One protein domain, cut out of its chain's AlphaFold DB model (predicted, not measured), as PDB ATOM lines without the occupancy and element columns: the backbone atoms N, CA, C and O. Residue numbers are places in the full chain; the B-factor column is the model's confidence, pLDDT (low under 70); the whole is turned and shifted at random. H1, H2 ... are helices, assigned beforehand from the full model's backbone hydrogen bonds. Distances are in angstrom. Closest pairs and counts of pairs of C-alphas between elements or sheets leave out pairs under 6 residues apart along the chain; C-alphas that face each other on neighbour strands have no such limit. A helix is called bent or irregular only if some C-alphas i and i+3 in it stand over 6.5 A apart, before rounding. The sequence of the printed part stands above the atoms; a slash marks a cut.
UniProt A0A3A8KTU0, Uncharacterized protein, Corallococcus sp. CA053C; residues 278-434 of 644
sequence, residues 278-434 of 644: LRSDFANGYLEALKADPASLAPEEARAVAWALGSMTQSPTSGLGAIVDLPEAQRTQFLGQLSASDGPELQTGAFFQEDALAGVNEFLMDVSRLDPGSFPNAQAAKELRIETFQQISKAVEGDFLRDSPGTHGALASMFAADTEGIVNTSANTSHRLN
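Overview. This is residues 278 to 434 of the 644 residues of an uncharacterized protein of Corallococcus sp. CA053C (UniProt A0A3A8KTU0). The long helix H6 lies side by side with H8, and together with H7 they make a bundle that goes back and forth. On the other side of H6 pack H2 and the tip of H3, and H1 covers H2 on the side away from H6. H4 packs between H2 and H7, while the small helices H5 and H9 sit at opposite ends, by H6 and across H7. The printed part has 157 residues with nine named helices, H1 to H9 in order, no named strand, and the class all helix. It is compact, with a radius of gyration of the C-alphas of 14.5 A and spans of 42 by 31 by 30 A.

Arrangement. H1, residues 278 to 292, touches H2, residues 299 to 310, in a hairpin at 43 degrees; the closest C-alphas, of Ala 283 and Val 305, are 4.9 A apart. With H3, residues 315 to 324, they form an up and down bundle, each helix running against the one before. H3 is only just irregular: C-alphas 319 and 322 are 6.7 A apart. H4, residues 328 to 338, touches H2 about perpendicular, at 78 degrees, with the C-alphas of Pro 299 and Gln 337 closest at 4.5 A. H5, residues 344 to 347, touches H6, residues 350 to 369, the C-alphas of Glu 345 and Gln 353 being closest at 6.1 A. H2 touches H6 at a steep tilt of 58 degrees, with the C-alphas of Gly 310 and Phe 363 closest at 3.9 A. H6, H7, residues 378 to 395, and H8, residues 405 to 417, form a second up and down bundle. H6 and H8 run the same way at a shallow tilt of 6 degrees; their closest C-alphas, of Ser 368 and Met 414, are 4.2 A apart. H7 touches H9, residues 419 to 426, with the C-alphas of Ile 386 and Ile 422 closest at 5.4 A. H1 and H6 are apart. Every O i to N i+4 pair is within hydrogen-bond range in H2, H4, H6, H7, H8 and H9; H1 has 10 of 11 and H3 3 of 6, and H5 is too short for such a pair.

Along the chain. H1 begins at C-alpha 278, (-33.347, 29.386, -28.929), and is 21.4 A long. H6 is 28.5 A long, H7 25.8 A and H8 18.1 A. H9 ends at C-alpha 426, (0.098, 28.499, -14.554).

Size, cuts and confidence. The C-alphas of Gly 349 and Ser 430 are the two farthest apart, 44.5 A. The printed part has no cut, and no link is long. Residues 427 to 432 stand free. Mean pLDDT of the printed part is 91.2, and residues 315 to 318 are under 70.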
ATOM      1  N   LEU A 278     -33.179  28.009 -29.391       93.44
ATOM      2  CA  LEU A 278     -33.347  29.386 -28.929       93.44
ATOM      3  C   LEU A 278     -32.153  29.851 -28.082       93.44
ATOM      4  O   LEU A 278     -31.640  30.949 -28.284       93.44
ATOM      5  N   ARG A 279     -31.666  28.993 -27.176       94.25
ATOM      6  CA  ARG A 279     -30.460  29.253 -26.365       94.25
ATOM      7  C   ARG A 279     -29.222  29.461 -27.222       94.25
ATOM      8  O   ARG A 279     -28.472  30.407 -26.992       94.25
ATOM      9  N   SER A 280     -29.028  28.598 -28.218       92.50
ATOM     10  CA  SER A 280     -27.902  28.709 -29.139       92.50
ATOM     11  C   SER A 280     -27.989  29.969 -29.997       92.50
ATOM     12  O   SER A 280     -26.973  30.635 -30.161       92.50
ATOM     13  N   ASP A 281     -29.159  30.303 -30.544       92.31
ATOM     14  CA  ASP A 281     -29.339  31.478 -31.403       92.31
ATOM     15  C   ASP A 281     -29.112  32.775 -30.616       92.31
ATOM     16  O   ASP A 281     -28.379  33.653 -31.074       92.31
ATOM     17  N   PHE A 282     -29.650  32.850 -29.393       94.75
ATOM     18  CA  PHE A 282     -29.415  33.956 -28.465       94.75
ATOM     19  C   PHE A 282     -27.921  34.143 -28.168       94.75
ATOM     20  O   PHE A 282     -27.381  35.231 -28.359       94.75
ATOM     21  N   ALA A 283     -27.232  33.075 -27.747       94.88
ATOM     22  CA  ALA A 283     -25.809  33.145 -27.431       94.88
ATOM     23  C   ALA A 283     -24.973  33.521 -28.664       94.88
ATOM     24  O   ALA A 283     -24.105  34.390 -28.590       94.88
ATOM     25  N   ASN A 284     -25.260  32.913 -29.818       93.25
ATOM     26  CA  ASN A 284     -24.542  33.179 -31.060       93.25
ATOM     27  C   ASN A 284     -24.703  34.628 -31.533       93.25
ATOM     28  O   ASN A 284     -23.753  35.164 -32.092       93.25
ATOM     29  N   GLY A 285     -25.836  35.291 -31.275       91.81
ATOM     30  CA  GLY A 285     -26.009  36.714 -31.586       91.81
ATOM     31  C   GLY A 285     -24.918  37.591 -30.956       91.81
ATOM     32  O   GLY A 285     -24.238  38.346 -31.654       91.81
ATOM     33  N   TYR A 286     -24.678  37.413 -29.655       93.94
ATOM     34  CA  TYR A 286     -23.619  38.119 -28.926       93.94
ATOM     35  C   TYR A 286     -22.215  37.646 -29.313       93.94
ATOM     36  O   TYR A 286     -21.299  38.457 -29.457       93.94
ATOM     37  N   LEU A 287     -22.023  36.339 -29.510       94.50
ATOM     38  CA  LEU A 287     -20.712  35.787 -29.855       94.50
ATOM     39  C   LEU A 287     -20.254  36.183 -31.266       94.50
ATOM     40  O   LEU A 287     -19.064  36.415 -31.472       94.50
ATOM     41  N   GLU A 288     -21.164  36.298 -32.236       93.50
ATOM     42  CA  GLU A 288     -20.841  36.820 -33.569       93.50
ATOM     43  C   GLU A 288     -20.520  38.321 -33.527       93.50
ATOM     44  O   GLU A 288     -19.576  38.756 -34.192       93.50
ATOM     45  N   ALA A 289     -21.221  39.104 -32.696       90.38
ATOM     46  CA  ALA A 289     -20.863  40.503 -32.451       90.38
ATOM     47  C   ALA A 289     -19.452  40.621 -31.848       90.38
ATOM     48  O   ALA A 289     -18.627  41.366 -32.375       90.38
ATOM     49  N   LEU A 290     -19.129  39.791 -30.849       93.12
ATOM     50  CA  LEU A 290     -17.804  39.735 -30.223       93.12
ATOM     51  C   LEU A 290     -16.696  39.322 -31.212       93.12
ATOM     52  O   LEU A 290     -15.567  39.818 -31.147       93.12
ATOM     53  N   LYS A 291     -16.992  38.404 -32.143       92.19
ATOM     54  CA  LYS A 291     -16.065  38.029 -33.226       92.19
ATOM     55  C   LYS A 291     -15.782  39.207 -34.155       92.19
ATOM     56  O   LYS A 291     -14.646  39.340 -34.615       92.19
ATOM     57  N   ALA A 292     -16.788  40.035 -34.432       90.75
ATOM     58  CA  ALA A 292     -16.652  41.215 -35.277       90.75
ATOM     59  C   ALA A 292     -15.934  42.373 -34.562       90.75
ATOM     60  O   ALA A 292     -15.089  43.030 -35.175       90.75
ATOM     61  N   ASP A 293     -16.232  42.595 -33.282       88.69
ATOM     62  CA  ASP A 293     -15.628  43.626 -32.441       88.69
ATOM     63  C   ASP A 293     -15.429  43.115 -30.998       88.69
ATOM     64  O   ASP A 293     -16.393  42.978 -30.250       88.69
ATOM     65  N   PRO A 294     -14.182  42.881 -30.548       81.12
ATOM     66  CA  PRO A 294     -13.904  42.446 -29.178       81.12
ATOM     67  C   PRO A 294     -14.408  43.403 -28.083       81.12
ATOM     68  O   PRO A 294     -14.543  42.997 -26.930       81.12
ATOM     69  N   ALA A 295     -14.659  44.675 -28.403       84.50
ATOM     70  CA  ALA A 295     -15.194  45.644 -27.451       84.50
ATOM     71  C   ALA A 295     -16.732  45.635 -27.370       84.50
ATOM     72  O   ALA A 295     -17.286  46.399 -26.584       84.50
ATOM     73  N   SER A 296     -17.418  44.802 -28.160       87.81
ATOM     74  CA  SER A 296     -18.877  44.852 -28.293       87.81
ATOM     75  C   SER A 296     -19.650  44.237 -27.132       87.81
ATOM     76  O   SER A 296     -20.860  44.405 -27.100       87.81
ATOM     77  N   LEU A 297     -18.993  43.460 -26.266       90.56
ATOM     78  CA  LEU A 297     -19.656  42.667 -25.234       90.56
ATOM     79  C   LEU A 297     -19.506  43.324 -23.861       90.56
ATOM     80  O   LEU A 297     -18.382  43.487 -23.372       90.56
ATOM     81  N   ALA A 298     -20.633  43.653 -23.241       90.81
ATOM     82  CA  ALA A 298     -20.703  44.127 -21.864       90.81
ATOM     83  C   ALA A 298     -20.677  42.959 -20.846       90.81
ATOM     84  O   ALA A 298     -20.974  41.813 -21.208       90.81
ATOM     85  N   PRO A 299     -20.344  43.210 -19.565       92.00
ATOM     86  CA  PRO A 299     -20.368  42.193 -18.512       92.00
ATOM     87  C   PRO A 299     -21.688  41.420 -18.394       92.00
ATOM     88  O   PRO A 299     -21.687  40.188 -18.353       92.00
ATOM     89  N   GLU A 300     -22.815  42.129 -18.376       91.00
ATOM     90  CA  GLU A 300     -24.156  41.547 -18.273       91.00
ATOM     91  C   GLU A 300     -24.495  40.659 -19.475       91.00
ATOM     92  O   GLU A 300     -25.119  39.610 -19.335       91.00
ATOM     93  N   GLU A 301     -24.007  41.018 -20.662       93.25
ATOM     94  CA  GLU A 301     -24.196  40.237 -21.882       93.25
ATOM     95  C   GLU A 301     -23.348  38.961 -21.851       93.25
ATOM     96  O   GLU A 301     -23.816  37.890 -22.235       93.25
ATOM     97  N   ALA A 302     -22.119  39.027 -21.329       95.00
ATOM     98  CA  ALA A 302     -21.285  37.840 -21.140       95.00
ATOM     99  C   ALA A 302     -21.916  36.845 -20.151       95.00
ATOM    100  O   ALA A 302     -21.907  35.635 -20.394       95.00
ATOM    101  N   ARG A 303     -22.515  37.345 -19.063       94.62
ATOM    102  CA  ARG A 303     -23.252  36.527 -18.084       94.62
ATOM    103  C   ARG A 303     -24.543  35.966 -18.666       94.62
ATOM    104  O   ARG A 303     -24.833  34.792 -18.454       94.62
ATOM    105  N   ALA A 304     -25.275  36.761 -19.442       94.25
ATOM    106  CA  ALA A 304     -26.455  36.331 -20.182       94.25
ATOM    107  C   ALA A 304     -26.130  35.178 -21.151       94.25
ATOM    108  O   ALA A 304     -26.828  34.162 -21.168       94.25
ATOM    109  N   VAL A 305     -25.031  35.290 -21.905       95.88
ATOM    110  CA  VAL A 305     -24.523  34.220 -22.779       95.88
ATOM    111  C   VAL A 305     -24.137  32.984 -21.967       95.88
ATOM    112  O   VAL A 305     -24.558  31.881 -22.314       95.88
ATOM    113  N   ALA A 306     -23.376  33.144 -20.878       95.50
ATOM    114  CA  ALA A 306     -22.999  32.029 -20.010       95.50
ATOM    115  C   ALA A 306     -24.239  31.300 -19.469       95.50
ATOM    116  O   ALA A 306     -24.325  30.082 -19.583       95.50
ATOM    117  N   TRP A 307     -25.237  32.034 -18.977       94.38
ATOM    118  CA  TRP A 307     -26.487  31.467 -18.477       94.38
ATOM    119  C   TRP A 307     -27.254  30.704 -19.565       94.38
ATOM    120  O   TRP A 307     -27.645  29.552 -19.357       94.38
ATOM    121  N   ALA A 308     -27.422  31.295 -20.751       94.75
ATOM    122  CA  ALA A 308     -28.098  30.634 -21.864       94.75
ATOM    123  C   ALA A 308     -27.395  29.320 -22.250       94.75
ATOM    124  O   ALA A 308     -28.056  28.284 -22.366       94.75
ATOM    125  N   LEU A 309     -26.065  29.334 -22.376       93.19
ATOM    126  CA  LEU A 309     -25.274  28.152 -22.729       93.19
ATOM    127  C   LEU A 309     -25.273  27.091 -21.621       93.19
ATOM    128  O   LEU A 309     -25.483  25.918 -21.922       93.19
ATOM    129  N   GLY A 310     -25.120  27.490 -20.354       90.19
ATOM    130  CA  GLY A 310     -25.165  26.587 -19.194       90.19
ATOM    131  C   GLY A 310     -26.536  25.938 -18.976       90.19
ATOM    132  O   GLY A 310     -26.657  24.881 -18.363       90.19
ATOM    133  N   SER A 311     -27.602  26.528 -19.524       90.50
ATOM    134  CA  SER A 311     -28.954  25.967 -19.440       90.50
ATOM    135  C   SER A 311     -29.252  24.880 -20.491       90.50
ATOM    136  O   SER A 311     -30.301  24.219 -20.422       90.50
ATOM    137  N   MET A 312     -28.362  24.649 -21.466       89.00
ATOM    138  CA  MET A 312     -28.583  23.686 -22.554       89.00
ATOM    139  C   MET A 312     -28.772  22.248 -22.046       89.00
ATOM    140  O   MET A 312     -28.343  21.873 -20.956       89.00
ATOM    141  N   THR A 313     -29.472  21.409 -22.813       80.88
ATOM    142  CA  THR A 313     -29.818  20.045 -22.365       80.88
ATOM    143  C   THR A 313     -28.619  19.093 -22.401       80.88
ATOM    144  O   THR A 313     -28.504  18.212 -21.552       80.88
ATOM    145  N   GLN A 314     -27.692  19.291 -23.344       71.94
ATOM    146  CA  GLN A 314     -26.407  18.577 -23.429       71.94
ATOM    147  C   GLN A 314     -25.236  19.532 -23.156       71.94
ATOM    148  O   GLN A 314     -24.386  19.766 -24.015       71.94
ATOM    149  N   SER A 315     -25.234  20.124 -21.963       59.31
ATOM    150  CA  SER A 315     -24.479  21.346 -21.679       59.31
ATOM    151  C   SER A 315     -22.942  21.267 -21.766       59.31
ATOM    152  O   SER A 315     -22.366  22.179 -22.363       59.31
ATOM    153  N   PRO A 316     -22.229  20.198 -21.336       63.09
ATOM    154  CA  PRO A 316     -20.773  20.250 -21.422       63.09
ATOM    155  C   PRO A 316     -20.272  20.262 -22.867       63.09
ATOM    156  O   PRO A 316     -19.318  20.969 -23.142       63.09
ATOM    157  N   THR A 317     -20.901  19.535 -23.799       65.38
ATOM    158  CA  THR A 317     -20.466  19.464 -25.210       65.38
ATOM    159  C   THR A 317     -21.129  20.504 -26.105       65.38
ATOM    160  O   THR A 317     -20.445  21.177 -26.873       65.38
ATOM    161  N   SER A 318     -22.453  20.651 -26.021       68.19
ATOM    162  CA  SER A 318     -23.207  21.520 -26.933       68.19
ATOM    163  C   SER A 318     -23.193  22.982 -26.482       68.19
ATOM    164  O   SER A 318     -23.112  23.862 -27.331       68.19
ATOM    165  N   GLY A 319     -23.213  23.241 -25.169       78.56
ATOM    166  CA  GLY A 319     -23.172  24.599 -24.613       78.56
ATOM    167  C   GLY A 319     -21.797  25.246 -24.727       78.56
ATOM    168  O   GLY A 319     -21.678  26.406 -25.110       78.56
ATOM    169  N   LEU A 320     -20.728  24.489 -24.474       89.94
ATOM    170  CA  LEU A 320     -19.373  25.047 -24.482       89.94
ATOM    171  C   LEU A 320     -18.744  25.129 -25.875       89.94
ATOM    172  O   LEU A 320     -17.799  25.895 -26.053       89.94
ATOM    173  N   GLY A 321     -19.266  24.401 -26.870       89.88
ATOM    174  CA  GLY A 321     -18.732  24.399 -28.238       89.88
ATOM    175  C   GLY A 321     -18.603  25.804 -28.824       89.88
ATOM    176  O   GLY A 321     -17.543  26.162 -29.331       89.88
ATOM    177  N   ALA A 322     -19.625  26.641 -28.634       89.88
ATOM    178  CA  ALA A 322     -19.627  28.017 -29.126       89.88
ATOM    179  C   ALA A 322     -18.500  28.880 -28.526       89.88
ATOM    180  O   ALA A 322     -17.947  29.725 -29.227       89.88
ATOM    181  N   ILE A 323     -18.125  28.644 -27.261       94.31
ATOM    182  CA  ILE A 323     -17.025  29.346 -26.578       94.31
ATOM    183  C   ILE A 323     -15.664  28.743 -26.946       94.31
ATOM    184  O   ILE A 323     -14.690  29.475 -27.130       94.31
ATOM    185  N   VAL A 324     -15.579  27.415 -27.074       92.75
ATOM    186  CA  VAL A 324     -14.358  26.710 -27.503       92.75
ATOM    187  C   VAL A 324     -13.951  27.125 -28.920       92.75
ATOM    188  O   VAL A 324     -12.759  27.297 -29.181       92.75
ATOM    189  N   ASP A 325     -14.930  27.336 -29.801       91.06
ATOM    190  CA  ASP A 325     -14.731  27.733 -31.196       91.06
ATOM    191  C   ASP A 325     -14.423  29.231 -31.376       91.06
ATOM    192  O   ASP A 325     -14.087  29.669 -32.484       91.06
ATOM    193  N   LEU A 326     -14.500  30.041 -30.310       92.88
ATOM    194  CA  LEU A 326     -14.038  31.426 -30.364       92.88
ATOM    195  C   LEU A 326     -12.527  31.477 -30.626       92.88
ATOM    196  O   LEU A 326     -11.760  30.700 -30.039       92.88
ATOM    197  N   PRO A 327     -12.056  32.442 -31.438       92.19
ATOM    198  CA  PRO A 327     -10.636  32.723 -31.483       92.19
ATOM    199  C   PRO A 327     -10.142  33.152 -30.098       92.19
ATOM    200  O   PRO A 327     -10.880  33.716 -29.290       92.19
ATOM    201  N   GLU A 328      -8.870  32.871 -29.828       91.00
ATOM    202  CA  GLU A 328      -8.279  32.993 -28.494       91.00
ATOM    203  C   GLU A 328      -8.543  34.353 -27.834       91.00
ATOM    204  O   GLU A 328      -9.032  34.393 -26.711       91.00
ATOM    205  N   ALA A 329      -8.285  35.455 -28.545       91.31
ATOM    206  CA  ALA A 329      -8.460  36.802 -28.007       91.31
ATOM    207  C   ALA A 329      -9.915  37.087 -27.597       91.31
ATOM    208  O   ALA A 329     -10.155  37.697 -26.559       91.31
ATOM    209  N   GLN A 330     -10.886  36.616 -28.383       94.62
ATOM    210  CA  GLN A 330     -12.309  36.754 -28.082       94.62
ATOM    211  C   GLN A 330     -12.724  35.871 -26.908       94.62
ATOM    212  O   GLN A 330     -13.501  36.316 -26.072       94.62
ATOM    213  N   ARG A 331     -12.184  34.651 -26.788       94.44
ATOM    214  CA  ARG A 331     -12.433  33.800 -25.617       94.44
ATOM    215  C   ARG A 331     -11.895  34.444 -24.336       94.44
ATOM    216  O   ARG A 331     -12.613  34.492 -23.341       94.44
ATOM    217  N   THR A 332     -10.673  34.978 -24.369       93.06
ATOM    218  CA  THR A 332     -10.090  35.724 -23.241       93.06
ATOM    219  C   THR A 332     -10.955  36.921 -22.869       93.06
ATOM    220  O   THR A 332     -11.241  37.138 -21.694       93.06
ATOM    221  N   GLN A 333     -11.413  37.675 -23.869       94.62
ATOM    222  CA  GLN A 333     -12.283  38.827 -23.666       94.62
ATOM    223  C   GLN A 333     -13.634  38.431 -23.059       94.62
ATOM    224  O   GLN A 333     -14.061  39.054 -22.093       94.62
ATOM    225  N   PHE A 334     -14.272  37.374 -23.570       96.62
ATOM    226  CA  PHE A 334     -15.518  36.835 -23.022       96.62
ATOM    227  C   PHE A 334     -15.369  36.486 -21.538       96.62
ATOM    228  O   PHE A 334     -16.164  36.931 -20.716       96.62
ATOM    229  N   LEU A 335     -14.317  35.742 -21.179       96.19
ATOM    230  CA  LEU A 335     -14.059  35.365 -19.787       96.19
ATOM    231  C   LEU A 335     -13.729  36.578 -18.908       96.19
ATOM    232  O   LEU A 335     -14.141  36.616 -17.752       96.19
ATOM    233  N   GLY A 336     -13.039  37.580 -19.462       94.25
ATOM    234  CA  GLY A 336     -12.794  38.857 -18.794       94.25
ATOM    235  C   GLY A 336     -14.095  39.571 -18.428       94.25
ATOM    236  O   GLY A 336     -14.281  39.910 -17.261       94.25
ATOM    237  N   GLN A 337     -15.016  39.717 -19.387       95.06
ATOM    238  CA  GLN A 337     -16.330  40.337 -19.165       95.06
ATOM    239  C   GLN A 337     -17.201  39.519 -18.205       95.06
ATOM    240  O   GLN A 337     -17.805  40.077 -17.294       95.06
ATOM    241  N   LEU A 338     -17.199  38.187 -18.339       95.31
ATOM    242  CA  LEU A 338     -17.916  37.282 -17.437       95.31
ATOM    243  C   LEU A 338     -17.487  37.471 -15.972       95.31
ATOM    244  O   LEU A 338     -18.320  37.428 -15.068       95.31
ATOM    245  N   SER A 339     -16.187  37.680 -15.752       93.31
ATOM    246  CA  SER A 339     -15.575  37.842 -14.428       93.31
ATOM    247  C   SER A 339     -15.543  39.283 -13.904       93.31
ATOM    248  O   SER A 339     -15.026  39.513 -12.811       93.31
ATOM    249  N   ALA A 340     -16.063  40.259 -14.656       91.69
ATOM    250  CA  ALA A 340     -16.117  41.642 -14.192       91.69
ATOM    251  C   ALA A 340     -16.915  41.727 -12.880       91.69
ATOM    252  O   ALA A 340     -17.865  40.970 -12.675       91.69
ATOM    253  N   SER A 341     -16.505  42.602 -11.963       83.50
ATOM    254  CA  SER A 341     -17.108  42.686 -10.628       83.50
ATOM    255  C   SER A 341     -18.459  43.388 -10.643       83.50
ATOM    256  O   SER A 341     -19.361  42.990  -9.913       83.50
ATOM    257  N   ASP A 342     -18.591  44.426 -11.462       77.75
ATOM    258  CA  ASP A 342     -19.787  45.235 -11.610       77.75
ATOM    259  C   ASP A 342     -20.731  44.654 -12.664       77.75
ATOM    260  O   ASP A 342     -20.384  43.785 -13.464       77.75
ATOM    261  N   GLY A 343     -21.984  45.077 -12.603       73.56
ATOM    262  CA  GLY A 343     -22.997  44.706 -13.573       73.56
ATOM    263  C   GLY A 343     -24.341  45.287 -13.159       73.56
ATOM    264  O   GLY A 343     -24.636  45.353 -11.959       73.56
ATOM    265  N   PRO A 344     -25.159  45.742 -14.111       73.88
ATOM    266  CA  PRO A 344     -26.445  46.331 -13.788       73.88
ATOM    267  C   PRO A 344     -27.412  45.329 -13.125       73.88
ATOM    268  O   PRO A 344     -28.271  45.767 -12.365       73.88
ATOM    269  N   GLU A 345     -27.208  44.003 -13.236       78.19
ATOM    270  CA  GLU A 345     -27.997  43.011 -12.476       78.19
ATOM    271  C   GLU A 345     -27.879  43.192 -10.954       78.19
ATOM    272  O   GLU A 345     -28.819  42.907 -10.210       78.19
ATOM    273  N   LEU A 346     -26.766  43.744 -10.462       77.50
ATOM    274  CA  LEU A 346     -26.548  44.006  -9.033       77.50
ATOM    275  C   LEU A 346     -27.521  45.038  -8.442       77.50
ATOM    276  O   LEU A 346     -27.579  45.208  -7.224       77.50
ATOM    277  N   GLN A 347     -28.315  45.707  -9.281       75.81
ATOM    278  CA  GLN A 347     -29.292  46.718  -8.873       75.81
ATOM    279  C   GLN A 347     -30.749  46.219  -8.961       75.81
ATOM    280  O   GLN A 347     -31.661  46.919  -8.536       75.81
ATOM    281  N   THR A 348     -30.970  44.986  -9.433       72.00
ATOM    282  CA  THR A 348     -32.284  44.484  -9.906       72.00
ATOM    283  C   THR A 348     -33.077  43.659  -8.888       72.00
ATOM    284  O   THR A 348     -34.101  43.059  -9.201       72.00
ATOM    285  N   GLY A 349     -32.638  43.665  -7.626       76.12
ATOM    286  CA  GLY A 349     -33.262  42.913  -6.537       76.12
ATOM    287  C   GLY A 349     -32.594  41.562  -6.259       76.12
ATOM    288  O   GLY A 349     -31.918  40.979  -7.101       76.12
ATOM    289  N   ALA A 350     -32.759  41.069  -5.026       82.44
ATOM    290  CA  ALA A 350     -31.984  39.933  -4.523       82.44
ATOM    291  C   ALA A 350     -32.277  38.606  -5.248       82.44
ATOM    292  O   ALA A 350     -31.339  37.859  -5.505       82.44
ATOM    293  N   PHE A 351     -33.536  38.318  -5.604       84.88
ATOM    294  CA  PHE A 351     -33.879  37.041  -6.242       84.88
ATOM    295  C   PHE A 351     -33.430  36.985  -7.703       84.88
ATOM    296  O   PHE A 351     -32.902  35.964  -8.125       84.88
ATOM    297  N   PHE A 352     -33.541  38.089  -8.449       85.69
ATOM    298  CA  PHE A 352     -32.989  38.142  -9.806       85.69
ATOM    299  C   PHE A 352     -31.464  37.947  -9.812       85.69
ATOM    300  O   PHE A 352     -30.930  37.203 -10.631       85.69
ATOM    301  N   GLN A 353     -30.755  38.566  -8.861       87.19
ATOM    302  CA  GLN A 353     -29.310  38.368  -8.699       87.19
ATOM    303  C   GLN A 353     -28.951  36.915  -8.381       87.19
ATOM    304  O   GLN A 353     -27.957  36.406  -8.897       87.19
ATOM    305  N   GLU A 354     -29.734  36.257  -7.524       88.94
ATOM    306  CA  GLU A 354     -29.553  34.842  -7.189       88.94
ATOM    307  C   GLU A 354     -29.760  33.943  -8.416       88.94
ATOM    308  O   GLU A 354     -28.916  33.082  -8.663       88.94
ATOM    309  N   ASP A 355     -30.799  34.185  -9.218       89.12
ATOM    310  CA  ASP A 355     -31.059  33.442 -10.459       89.12
ATOM    311  C   ASP A 355     -29.925  33.632 -11.481       89.12
ATOM    312  O   ASP A 355     -29.422  32.655 -12.041       89.12
ATOM    313  N   ALA A 356     -29.468  34.873 -11.687       90.06
ATOM    314  CA  ALA A 356     -28.368  35.172 -12.602       90.06
ATOM    315  C   ALA A 356     -27.057  34.503 -12.159       90.06
ATOM    316  O   ALA A 356     -26.358  33.890 -12.970       90.06
ATOM    317  N   LEU A 357     -26.734  34.570 -10.865       92.00
ATOM    318  CA  LEU A 357     -25.554  33.913 -10.304       92.00
ATOM    319  C   LEU A 357     -25.655  32.385 -10.402       92.00
ATOM    320  O   LEU A 357     -24.668  31.731 -10.739       92.00
ATOM    321  N   ALA A 358     -26.829  31.804 -10.142       91.19
ATOM    322  CA  ALA A 358     -27.064  30.372 -10.303       91.19
ATOM    323  C   ALA A 358     -26.863  29.934 -11.762       91.19
ATOM    324  O   ALA A 358     -26.147  28.967 -12.017       91.19
ATOM    325  N   GLY A 359     -27.404  30.693 -12.719       91.50
ATOM    326  CA  GLY A 359     -27.220  30.456 -14.149       91.50
ATOM    327  C   GLY A 359     -25.757  30.485 -14.594       91.50
ATOM    328  O   GLY A 359     -25.303  29.592 -15.310       91.50
ATOM    329  N   VAL A 360     -24.987  31.470 -14.122       94.81
ATOM    330  CA  VAL A 360     -23.540  31.538 -14.383       94.81
ATOM    331  C   VAL A 360     -22.800  30.375 -13.714       94.81
ATOM    332  O   VAL A 360     -21.924  29.776 -14.333       94.81
ATOM    333  N   ASN A 361     -23.156  30.004 -12.484       94.50
ATOM    334  CA  ASN A 361     -22.533  28.873 -11.795       94.50
ATOM    335  C   ASN A 361     -22.785  27.532 -12.502       94.50
ATOM    336  O   ASN A 361     -21.874  26.706 -12.528       94.50
ATOM    337  N   GLU A 362     -23.948  27.321 -13.126       92.69
ATOM    338  CA  GLU A 362     -24.188  26.128 -13.955       92.69
ATOM    339  C   GLU A 362     -23.242  26.076 -15.162       92.69
ATOM    340  O   GLU A 362     -22.593  25.056 -15.393       92.69
ATOM    341  N   PHE A 363     -23.038  27.201 -15.855       95.56
ATOM    342  CA  PHE A 363     -22.036  27.286 -16.924       95.56
ATOM    343  C   PHE A 363     -20.620  26.960 -16.428       95.56
ATOM    344  O   PHE A 363     -19.881  26.207 -17.067       95.56
ATOM    345  N   LEU A 364     -20.226  27.486 -15.264       96.38
ATOM    346  CA  LEU A 364     -18.929  27.168 -14.660       96.38
ATOM    347  C   LEU A 364     -18.829  25.678 -14.290       96.38
ATOM    348  O   LEU A 364     -17.790  25.047 -14.500       96.38
ATOM    349  N   MET A 365     -19.910  25.079 -13.792       94.19
ATOM    350  CA  MET A 365     -19.970  23.640 -13.547       94.19
ATOM    351  C   MET A 365     -19.826  22.836 -14.839       94.19
ATOM    352  O   MET A 365     -19.132  21.817 -14.835       94.19
ATOM    353  N   ASP A 366     -20.379  23.286 -15.961       94.44
ATOM    354  CA  ASP A 366     -20.167  22.624 -17.248       94.44
ATOM    355  C   ASP A 366     -18.712  22.702 -17.707       94.44
ATOM    356  O   ASP A 366     -18.163  21.696 -18.159       94.44
ATOM    357  N   VAL A 367     -18.039  23.840 -17.507       95.75
ATOM    358  CA  VAL A 367     -16.597  23.969 -17.782       95.75
ATOM    359  C   VAL A 367     -15.778  22.995 -16.923       95.75
ATOM    360  O   VAL A 367     -14.783  22.428 -17.387       95.75
ATOM    361  N   SER A 368     -16.207  22.719 -15.688       93.69
ATOM    362  CA  SER A 368     -15.570  21.685 -14.860       93.69
ATOM    363  C   SER A 368     -15.746  20.276 -15.450       93.69
ATOM    364  O   SER A 368     -14.784  19.508 -15.507       93.69
ATOM    365  N   ARG A 369     -16.937  19.968 -15.985       92.56
ATOM    366  CA  ARG A 369     -17.314  18.661 -16.563       92.56
ATOM    367  C   ARG A 369     -16.846  18.460 -18.009       92.56
ATOM    368  O   ARG A 369     -16.982  17.359 -18.536       92.56
ATOM    369  N   LEU A 370     -16.309  19.503 -18.639       91.19
ATOM    370  CA  LEU A 370     -15.792  19.509 -20.006       91.19
ATOM    371  C   LEU A 370     -14.821  18.343 -20.254       91.19
ATOM    372  O   LEU A 370     -13.798  18.232 -19.589       91.19
ATOM    373  N   ASP A 371     -15.061  17.504 -21.254       90.88
ATOM    374  CA  ASP A 371     -14.044  16.553 -21.718       90.88
ATOM    375  C   ASP A 371     -13.352  17.123 -22.964       90.88
ATOM    376  O   ASP A 371     -13.983  17.144 -24.025       90.88
ATOM    377  N   PRO A 372     -12.075  17.559 -22.900       91.56
ATOM    378  CA  PRO A 372     -11.379  18.099 -24.065       91.56
ATOM    379  C   PRO A 372     -11.381  17.154 -25.272       91.56
ATOM    380  O   PRO A 372     -11.421  17.620 -26.408       91.56
ATOM    381  N   GLY A 373     -11.383  15.834 -25.049       91.31
ATOM    382  CA  GLY A 373     -11.396  14.835 -26.121       91.31
ATOM    383  C   GLY A 373     -12.689  14.813 -26.942       91.31
ATOM    384  O   GLY A 373     -12.697  14.274 -28.049       91.31
ATOM    385  N   SER A 374     -13.764  15.417 -26.432       89.75
ATOM    386  CA  SER A 374     -15.058  15.505 -27.115       89.75
ATOM    387  C   SER A 374     -15.172  16.681 -28.097       89.75
ATOM    388  O   SER A 374     -16.156  16.764 -28.832       89.75
ATOM    389  N   PHE A 375     -14.160  17.557 -28.164       90.75
ATOM    390  CA  PHE A 375     -14.168  18.755 -29.008       90.75
ATOM    391  C   PHE A 375     -13.262  18.611 -30.233       90.75
ATOM    392  O   PHE A 375     -12.174  18.037 -30.130       90.75
ATOM    393  N   PRO A 376     -13.628  19.216 -31.382       89.44
ATOM    394  CA  PRO A 376     -12.752  19.277 -32.554       89.44
ATOM    395  C   PRO A 376     -11.384  19.902 -32.244       89.44
ATOM    396  O   PRO A 376     -10.366  19.477 -32.791       89.44
ATOM    397  N   ASN A 377     -11.357  20.888 -31.342       91.31
ATOM    398  CA  ASN A 377     -10.143  21.518 -30.842       91.31
ATOM    399  C   ASN A 377      -9.949  21.225 -29.345       91.31
ATOM    400  O   ASN A 377     -10.235  22.057 -28.483       91.31
ATOM    401  N   ALA A 378      -9.426  20.034 -29.043       92.88
ATOM    402  CA  ALA A 378      -9.165  19.600 -27.669       92.88
ATOM    403  C   ALA A 378      -8.236  20.552 -26.893       92.88
ATOM    404  O   ALA A 378      -8.395  20.728 -25.687       92.88
ATOM    405  N   GLN A 379      -7.287  21.205 -27.572       93.50
ATOM    406  CA  GLN A 379      -6.399  22.170 -26.923       93.50
ATOM    407  C   GLN A 379      -7.161  23.428 -26.490       93.50
ATOM    408  O   GLN A 379      -6.992  23.867 -25.358       93.50
ATOM    409  N   ALA A 380      -8.032  23.979 -27.342       93.81
ATOM    410  CA  ALA A 380      -8.861  25.127 -26.973       93.81
ATOM    411  C   ALA A 380      -9.834  24.794 -25.833       93.81
ATOM    412  O   ALA A 380     -10.014  25.613 -24.939       93.81
ATOM    413  N   ALA A 381     -10.402  23.584 -25.818       94.25
ATOM    414  CA  ALA A 381     -11.234  23.114 -24.712       94.25
ATOM    415  C   ALA A 381     -10.435  23.017 -23.398       94.25
ATOM    416  O   ALA A 381     -10.858  23.531 -22.364       94.25
ATOM    417  N   LYS A 382      -9.232  22.431 -23.432       94.69
ATOM    418  CA  LYS A 382      -8.349  22.395 -22.258       94.69
ATOM    419  C   LYS A 382      -8.002  23.803 -21.763       94.69
ATOM    420  O   LYS A 382      -8.063  24.074 -20.567       94.69
ATOM    421  N   GLU A 383      -7.656  24.701 -22.679       94.94
ATOM    422  CA  GLU A 383      -7.339  26.090 -22.351       94.94
ATOM    423  C   GLU A 383      -8.542  26.852 -21.802       94.94
ATOM    424  O   GLU A 383      -8.350  27.625 -20.872       94.94
ATOM    425  N   LEU A 384      -9.760  26.602 -22.298       96.62
ATOM    426  CA  LEU A 384     -10.987  27.185 -21.752       96.62
ATOM    427  C   LEU A 384     -11.111  26.869 -20.258       96.62
ATOM    428  O   LEU A 384     -11.251  27.794 -19.469       96.62
ATOM    429  N   ARG A 385     -10.967  25.600 -19.848       96.75
ATOM    430  CA  ARG A 385     -11.015  25.237 -18.419       96.75
ATOM    431  C   ARG A 385      -9.976  26.000 -17.597       96.75
ATOM    432  O   ARG A 385     -10.308  26.535 -16.544       96.75
ATOM    433  N   ILE A 386      -8.726  26.031 -18.059       97.56
ATOM    434  CA  ILE A 386      -7.623  26.668 -17.324       97.56
ATOM    435  C   ILE A 386      -7.846  28.179 -17.219       97.56
ATOM    436  O   ILE A 386      -7.672  28.764 -16.152       97.56
ATOM    437  N   GLU A 387      -8.248  28.810 -18.314       97.06
ATOM    438  CA  GLU A 387      -8.470  30.248 -18.394       97.06
ATOM    439  C   GLU A 387      -9.689  30.674 -17.564       97.06
ATOM    440  O   GLU A 387      -9.599  31.634 -16.801       97.06
ATOM    441  N   THR A 388     -10.788  29.912 -17.612       98.00
ATOM    442  CA  THR A 388     -11.950  30.118 -16.737       98.00
ATOM    443  C   THR A 388     -11.563  29.963 -15.270       98.00
ATOM    444  O   THR A 388     -11.875  30.848 -14.476       98.00
ATOM    445  N   PHE A 389     -10.829  28.904 -14.903       98.44
ATOM    446  CA  PHE A 389     -10.337  28.728 -13.534       98.44
ATOM    447  C   PHE A 389      -9.542  29.957 -13.072       98.44
ATOM    448  O   PHE A 389      -9.780  30.470 -11.981       98.44
ATOM    449  N   GLN A 390      -8.634  30.467 -13.909       97.44
ATOM    450  CA  GLN A 390      -7.793  31.611 -13.561       97.44
ATOM    451  C   GLN A 390      -8.585  32.916 -13.400       97.44
ATOM    452  O   GLN A 390      -8.387  33.622 -12.409       97.44
ATOM    453  N   GLN A 391      -9.470  33.242 -14.348       97.12
ATOM    454  CA  GLN A 391     -10.256  34.484 -14.312       97.12
ATOM    455  C   GLN A 391     -11.249  34.483 -13.147       97.12
ATOM    456  O   GLN A 391     -11.291  35.428 -12.360       97.12
ATOM    457  N   ILE A 392     -11.983  33.383 -12.966       97.69
ATOM    458  CA  ILE A 392     -12.980  33.269 -11.899       97.69
ATOM    459  C   ILE A 392     -12.312  33.218 -10.523       97.69
ATOM    460  O   ILE A 392     -12.797  33.865  -9.601       97.69
ATOM    461  N   SER A 393     -11.160  32.554 -10.370       97.62
ATOM    462  CA  SER A 393     -10.423  32.587  -9.096       97.62
ATOM    463  C   SER A 393      -9.951  34.000  -8.745       97.62
ATOM    464  O   SER A 393     -10.001  34.394  -7.584       97.62
ATOM    465  N   LYS A 394      -9.534  34.802  -9.735       96.12
ATOM    466  CA  LYS A 394      -9.147  36.207  -9.520       96.12
ATOM    467  C   LYS A 394     -10.331  37.088  -9.116       96.12
ATOM    468  O   LYS A 394     -10.146  38.004  -8.309       96.12
ATOM    469  N   ALA A 395     -11.518  36.791  -9.639       95.88
ATOM    470  CA  ALA A 395     -12.745  37.554  -9.432       95.88
ATOM    471  C   ALA A 395     -13.684  36.992  -8.349       95.88
ATOM    472  O   ALA A 395     -14.747  37.565  -8.138       95.88
ATOM    473  N   VAL A 396     -13.328  35.900  -7.663       94.94
ATOM    474  CA  VAL A 396     -14.229  35.139  -6.767       94.94
ATOM    475  C   VAL A 396     -14.912  35.994  -5.688       94.94
ATOM    476  O   VAL A 396     -16.064  35.751  -5.339       94.94
ATOM    477  N   GLU A 397     -14.231  37.032  -5.205       91.62
ATOM    478  CA  GLU A 397     -14.729  37.983  -4.201       91.62
ATOM    479  C   GLU A 397     -15.456  39.207  -4.783       91.62
ATOM    480  O   GLU A 397     -15.877  40.081  -4.032       91.62
ATOM    481  N   GLY A 398     -15.568  39.303  -6.110       90.88
ATOM    482  CA  GLY A 398     -16.228  40.410  -6.795       90.88
ATOM    483  C   GLY A 398     -17.729  40.465  -6.511       90.88
ATOM    484  O   GLY A 398     -18.350  39.449  -6.193       90.88
ATOM    485  N   ASP A 399     -18.321  41.650  -6.674       90.62
ATOM    486  CA  ASP A 399     -19.700  41.937  -6.249       90.62
ATOM    487  C   ASP A 399     -20.761  41.031  -6.893       90.62
ATOM    488  O   ASP A 399     -21.807  40.807  -6.288       90.62
ATOM    489  N   PHE A 400     -20.501  40.478  -8.084       90.50
ATOM    490  CA  PHE A 400     -21.379  39.489  -8.718       90.50
ATOM    491  C   PHE A 400     -21.185  38.055  -8.216       90.50
ATOM    492  O   PHE A 400     -22.164  37.401  -7.856       90.50
ATOM    493  N   LEU A 401     -19.945  37.558  -8.157       91.31
ATOM    494  CA  LEU A 401     -19.661  36.177  -7.732       91.31
ATOM    495  C   LEU A 401     -19.837  35.975  -6.218       91.31
ATOM    496  O   LEU A 401     -20.116  34.858  -5.773       91.31
ATOM    497  N   ARG A 402     -19.726  37.062  -5.441       88.44
ATOM    498  CA  ARG A 402     -20.110  37.182  -4.022       88.44
ATOM    499  C   ARG A 402     -19.494  36.134  -3.100       88.44
ATOM    500  O   ARG A 402     -20.110  35.788  -2.093       88.44
ATOM    501  N   ASP A 403     -18.308  35.621  -3.434       90.31
ATOM    502  CA  ASP A 403     -17.654  34.542  -2.687       90.31
ATOM    503  C   ASP A 403     -18.610  33.349  -2.448       90.31
ATOM    504  O   ASP A 403     -18.668  32.778  -1.360       90.31
ATOM    505  N   SER A 404     -19.455  33.041  -3.446       91.62
ATOM    506  CA  SER A 404     -20.606  32.154  -3.259       91.62
ATOM    507  C   SER A 404     -20.232  30.662  -3.229       91.62
ATOM    508  O   SER A 404     -19.337  30.236  -3.969       91.62
ATOM    509  N   PRO A 405     -20.972  29.820  -2.472       92.31
ATOM    510  CA  PRO A 405     -20.736  28.373  -2.435       92.31
ATOM    511  C   PRO A 405     -20.814  27.693  -3.809       92.31
ATOM    512  O   PRO A 405     -20.054  26.765  -4.082       92.31
ATOM    513  N   GLY A 406     -21.699  28.166  -4.696       92.25
ATOM    514  CA  GLY A 406     -21.818  27.640  -6.061       92.25
ATOM    515  C   GLY A 406     -20.550  27.883  -6.885       92.25
ATOM    516  O   GLY A 406     -20.042  26.969  -7.534       92.25
ATOM    517  N   THR A 407     -19.982  29.089  -6.789       95.38
ATOM    518  CA  THR A 407     -18.728  29.442  -7.468       95.38
ATOM    519  C   THR A 407     -17.541  28.671  -6.885       95.38
ATOM    520  O   THR A 407     -16.696  28.181  -7.637       95.38
ATOM    521  N   HIS A 408     -17.496  28.492  -5.558       96.69
ATOM    522  CA  HIS A 408     -16.495  27.648  -4.890       96.69
ATOM    523  C   HIS A 408     -16.550  26.203  -5.391       96.69
ATOM    524  O   HIS A 408     -15.514  25.646  -5.762       96.69
ATOM    525  N   GLY A 409     -17.753  25.629  -5.481       96.19
ATOM    526  CA  GLY A 409     -17.971  24.272  -5.981       96.19
ATOM    527  C   GLY A 409     -17.500  24.090  -7.423       96.19
ATOM    528  O   GLY A 409     -16.831  23.100  -7.736       96.19
ATOM    529  N   ALA A 410     -17.771  25.070  -8.290       96.06
ATOM    530  CA  ALA A 410     -17.313  25.050  -9.675       96.06
ATOM    531  C   ALA A 410     -15.785  25.136  -9.791       96.06
ATOM    532  O   ALA A 410     -15.178  24.315 -10.481       96.06
ATOM    533  N   LEU A 411     -15.143  26.062  -9.070       98.25
ATOM    534  CA  LEU A 411     -13.682  26.192  -9.050       98.25
ATOM    535  C   LEU A 411     -12.995  24.934  -8.504       98.25
ATOM    536  O   LEU A 411     -12.028  24.454  -9.098       98.25
ATOM    537  N   ALA A 412     -13.504  24.369  -7.406       98.19
ATOM    538  CA  ALA A 412     -12.977  23.132  -6.835       98.19
ATOM    539  C   ALA A 412     -13.124  21.953  -7.805       98.19
ATOM    540  O   ALA A 412     -12.190  21.167  -7.965       98.19
ATOM    541  N   SER A 413     -14.254  21.871  -8.511       97.88
ATOM    542  CA  SER A 413     -14.493  20.848  -9.534       97.88
ATOM    543  C   SER A 413     -13.557  21.002 -10.735       97.88
ATOM    544  O   SER A 413     -13.017  20.008 -11.213       97.88
ATOM    545  N   MET A 414     -13.300  22.231 -11.204       98.06
ATOM    546  CA  MET A 414     -12.318  22.487 -12.270       98.06
ATOM    547  C   MET A 414     -10.910  22.072 -11.844       98.06
ATOM    548  O   MET A 414     -10.206  21.411 -12.610       98.06
ATOM    549  N   PHE A 415     -10.515  22.438 -10.622       98.31
ATOM    550  CA  PHE A 415      -9.212  22.084 -10.072       98.31
ATOM    551  C   PHE A 415      -9.048  20.572  -9.949       98.31
ATOM    552  O   PHE A 415      -8.032  20.040 -10.385       98.31
ATOM    553  N   ALA A 416     -10.051  19.865  -9.424       97.06
ATOM    554  CA  ALA A 416     -10.024  18.411  -9.300       97.06
ATOM    555  C   ALA A 416     -10.022  17.690 -10.657       97.06
ATOM    556  O   ALA A 416      -9.403  16.636 -10.790       97.06
ATOM    557  N   ALA A 417     -10.683  18.255 -11.673       95.75
ATOM    558  CA  ALA A 417     -10.744  17.668 -13.008       95.75
ATOM    559  C   ALA A 417      -9.426  17.782 -13.800       95.75
ATOM    560  O   ALA A 417      -9.159  16.928 -14.643       95.75
ATOM    561  N   ASP A 418      -8.611  18.823 -13.572       96.31
ATOM    562  CA  ASP A 418      -7.344  19.030 -14.297       96.31
ATOM    563  C   ASP A 418      -6.276  19.752 -13.456       96.31
ATOM    564  O   ASP A 418      -5.717  20.775 -13.861       96.31
ATOM    565  N   THR A 419      -5.973  19.217 -12.268       97.25
ATOM    566  CA  THR A 419      -4.969  19.808 -11.363       97.25
ATOM    567  C   THR A 419      -3.615  19.963 -12.057       97.25
ATOM    568  O   THR A 419      -2.990  21.022 -11.997       97.25
ATOM    569  N   GLU A 420      -3.172  18.923 -12.771       95.56
ATOM    570  CA  GLU A 420      -1.900  18.940 -13.489       95.56
ATOM    571  C   GLU A 420      -1.882  19.996 -14.596       95.56
ATOM    572  O   GLU A 420      -0.924  20.766 -14.679       95.56
ATOM    573  N   GLY A 421      -2.922  20.068 -15.434       96.06
ATOM    574  CA  GLY A 421      -3.009  21.042 -16.515       96.06
ATOM    575  C   GLY A 421      -3.047  22.478 -16.008       96.06
ATOM    576  O   GLY A 421      -2.323  23.318 -16.552       96.06
ATOM    577  N   ILE A 422      -3.809  22.746 -14.944       97.94
ATOM    578  CA  ILE A 422      -3.907  24.067 -14.310       97.94
ATOM    579  C   ILE A 422      -2.560  24.481 -13.717       97.94
ATOM    580  O   ILE A 422      -2.070  25.569 -14.029       97.94
ATOM    581  N   VAL A 423      -1.922  23.624 -12.910       97.81
ATOM    582  CA  VAL A 423      -0.649  23.963 -12.252       97.81
ATOM    583  C   VAL A 423       0.478  24.076 -13.275       97.81
ATOM    584  O   VAL A 423       1.215  25.058 -13.261       97.81
ATOM    585  N   ASN A 424       0.609  23.118 -14.197       96.50
ATOM    586  CA  ASN A 424       1.683  23.119 -15.190       96.50
ATOM    587  C   ASN A 424       1.621  24.350 -16.097       96.50
ATOM    588  O   ASN A 424       2.650  24.969 -16.375       96.50
ATOM    589  N   THR A 425       0.418  24.715 -16.537       96.44
ATOM    590  CA  THR A 425       0.192  25.892 -17.377       96.44
ATOM    591  C   THR A 425       0.476  27.184 -16.616       96.44
ATOM    592  O   THR A 425       1.278  27.998 -17.075       96.44
ATOM    593  N   SER A 426      -0.091  27.326 -15.415       96.62
ATOM    594  CA  SER A 426       0.098  28.499 -14.554       96.62
ATOM    595  C   SER A 426       1.573  28.711 -14.191       96.62
ATOM    596  O   SER A 426       2.098  29.823 -14.277       96.62
ATOM    597  N   ALA A 427       2.289  27.627 -13.880       94.75
ATOM    598  CA  ALA A 427       3.698  27.648 -13.508       94.75
ATOM    599  C   ALA A 427       4.659  27.800 -14.700       94.75
ATOM    600  O   ALA A 427       5.862  27.956 -14.494       94.75
ATOM    601  N   ASN A 428       4.214  27.772 -15.955       94.25
ATOM    602  CA  ASN A 428       5.120  27.851 -17.103       94.25
ATOM    603  C   ASN A 428       5.286  29.299 -17.591       94.25
ATOM    604  O   ASN A 428       4.387  29.838 -18.222       94.25
ATOM    605  N   THR A 429       6.447  29.927 -17.352       89.56
ATOM    606  CA  THR A 429       6.697  31.327 -17.768       89.56
ATOM    607  C   THR A 429       6.616  31.555 -19.272       89.56
ATOM    608  O   THR A 429       6.384  32.681 -19.701       89.56
ATOM    609  N   SER A 430       6.835  30.512 -20.072       91.00
ATOM    610  CA  SER A 430       6.753  30.580 -21.531       91.00
ATOM    611  C   SER A 430       5.339  30.338 -22.060       91.00
ATOM    612  O   SER A 430       5.118  30.475 -23.260       91.00
ATOM    613  N   HIS A 431       4.395  29.950 -21.201       92.12
ATOM    614  CA  HIS A 431       3.009  29.742 -21.597       92.12
ATOM    615  C   HIS A 431       2.226  31.058 -21.541       92.12
ATOM    616  O   HIS A 431       2.434  31.874 -20.647       92.12
ATOM    617  N   ARG A 432       1.290  31.251 -22.478       91.94
ATOM    618  CA  ARG A 432       0.444  32.457 -22.548       91.94
ATOM    619  C   ARG A 432      -0.453  32.616 -21.310       91.94
ATOM    620  O   ARG A 432      -0.536  33.693 -20.743       91.94
ATOM    621  N   LEU A 433      -1.040  31.503 -20.861       93.50
ATOM    622  CA  LEU A 433      -1.850  31.369 -19.640       93.50
ATOM    623  C   LEU A 433      -0.996  31.148 -18.379       93.50
ATOM    624  O   LEU A 433      -1.414  30.472 -17.442       93.50
ATOM    625  N   ASN A 434       0.241  31.641 -18.372       94.44
ATOM    626  CA  ASN A 434       1.003  31.771 -17.136       94.44
ATOM    627  C   ASN A 434       0.159  32.561 -16.125       94.44
ATOM    628  O   ASN A 434      -0.422  33.575 -16.500       94.44
TER     629      ASN A 434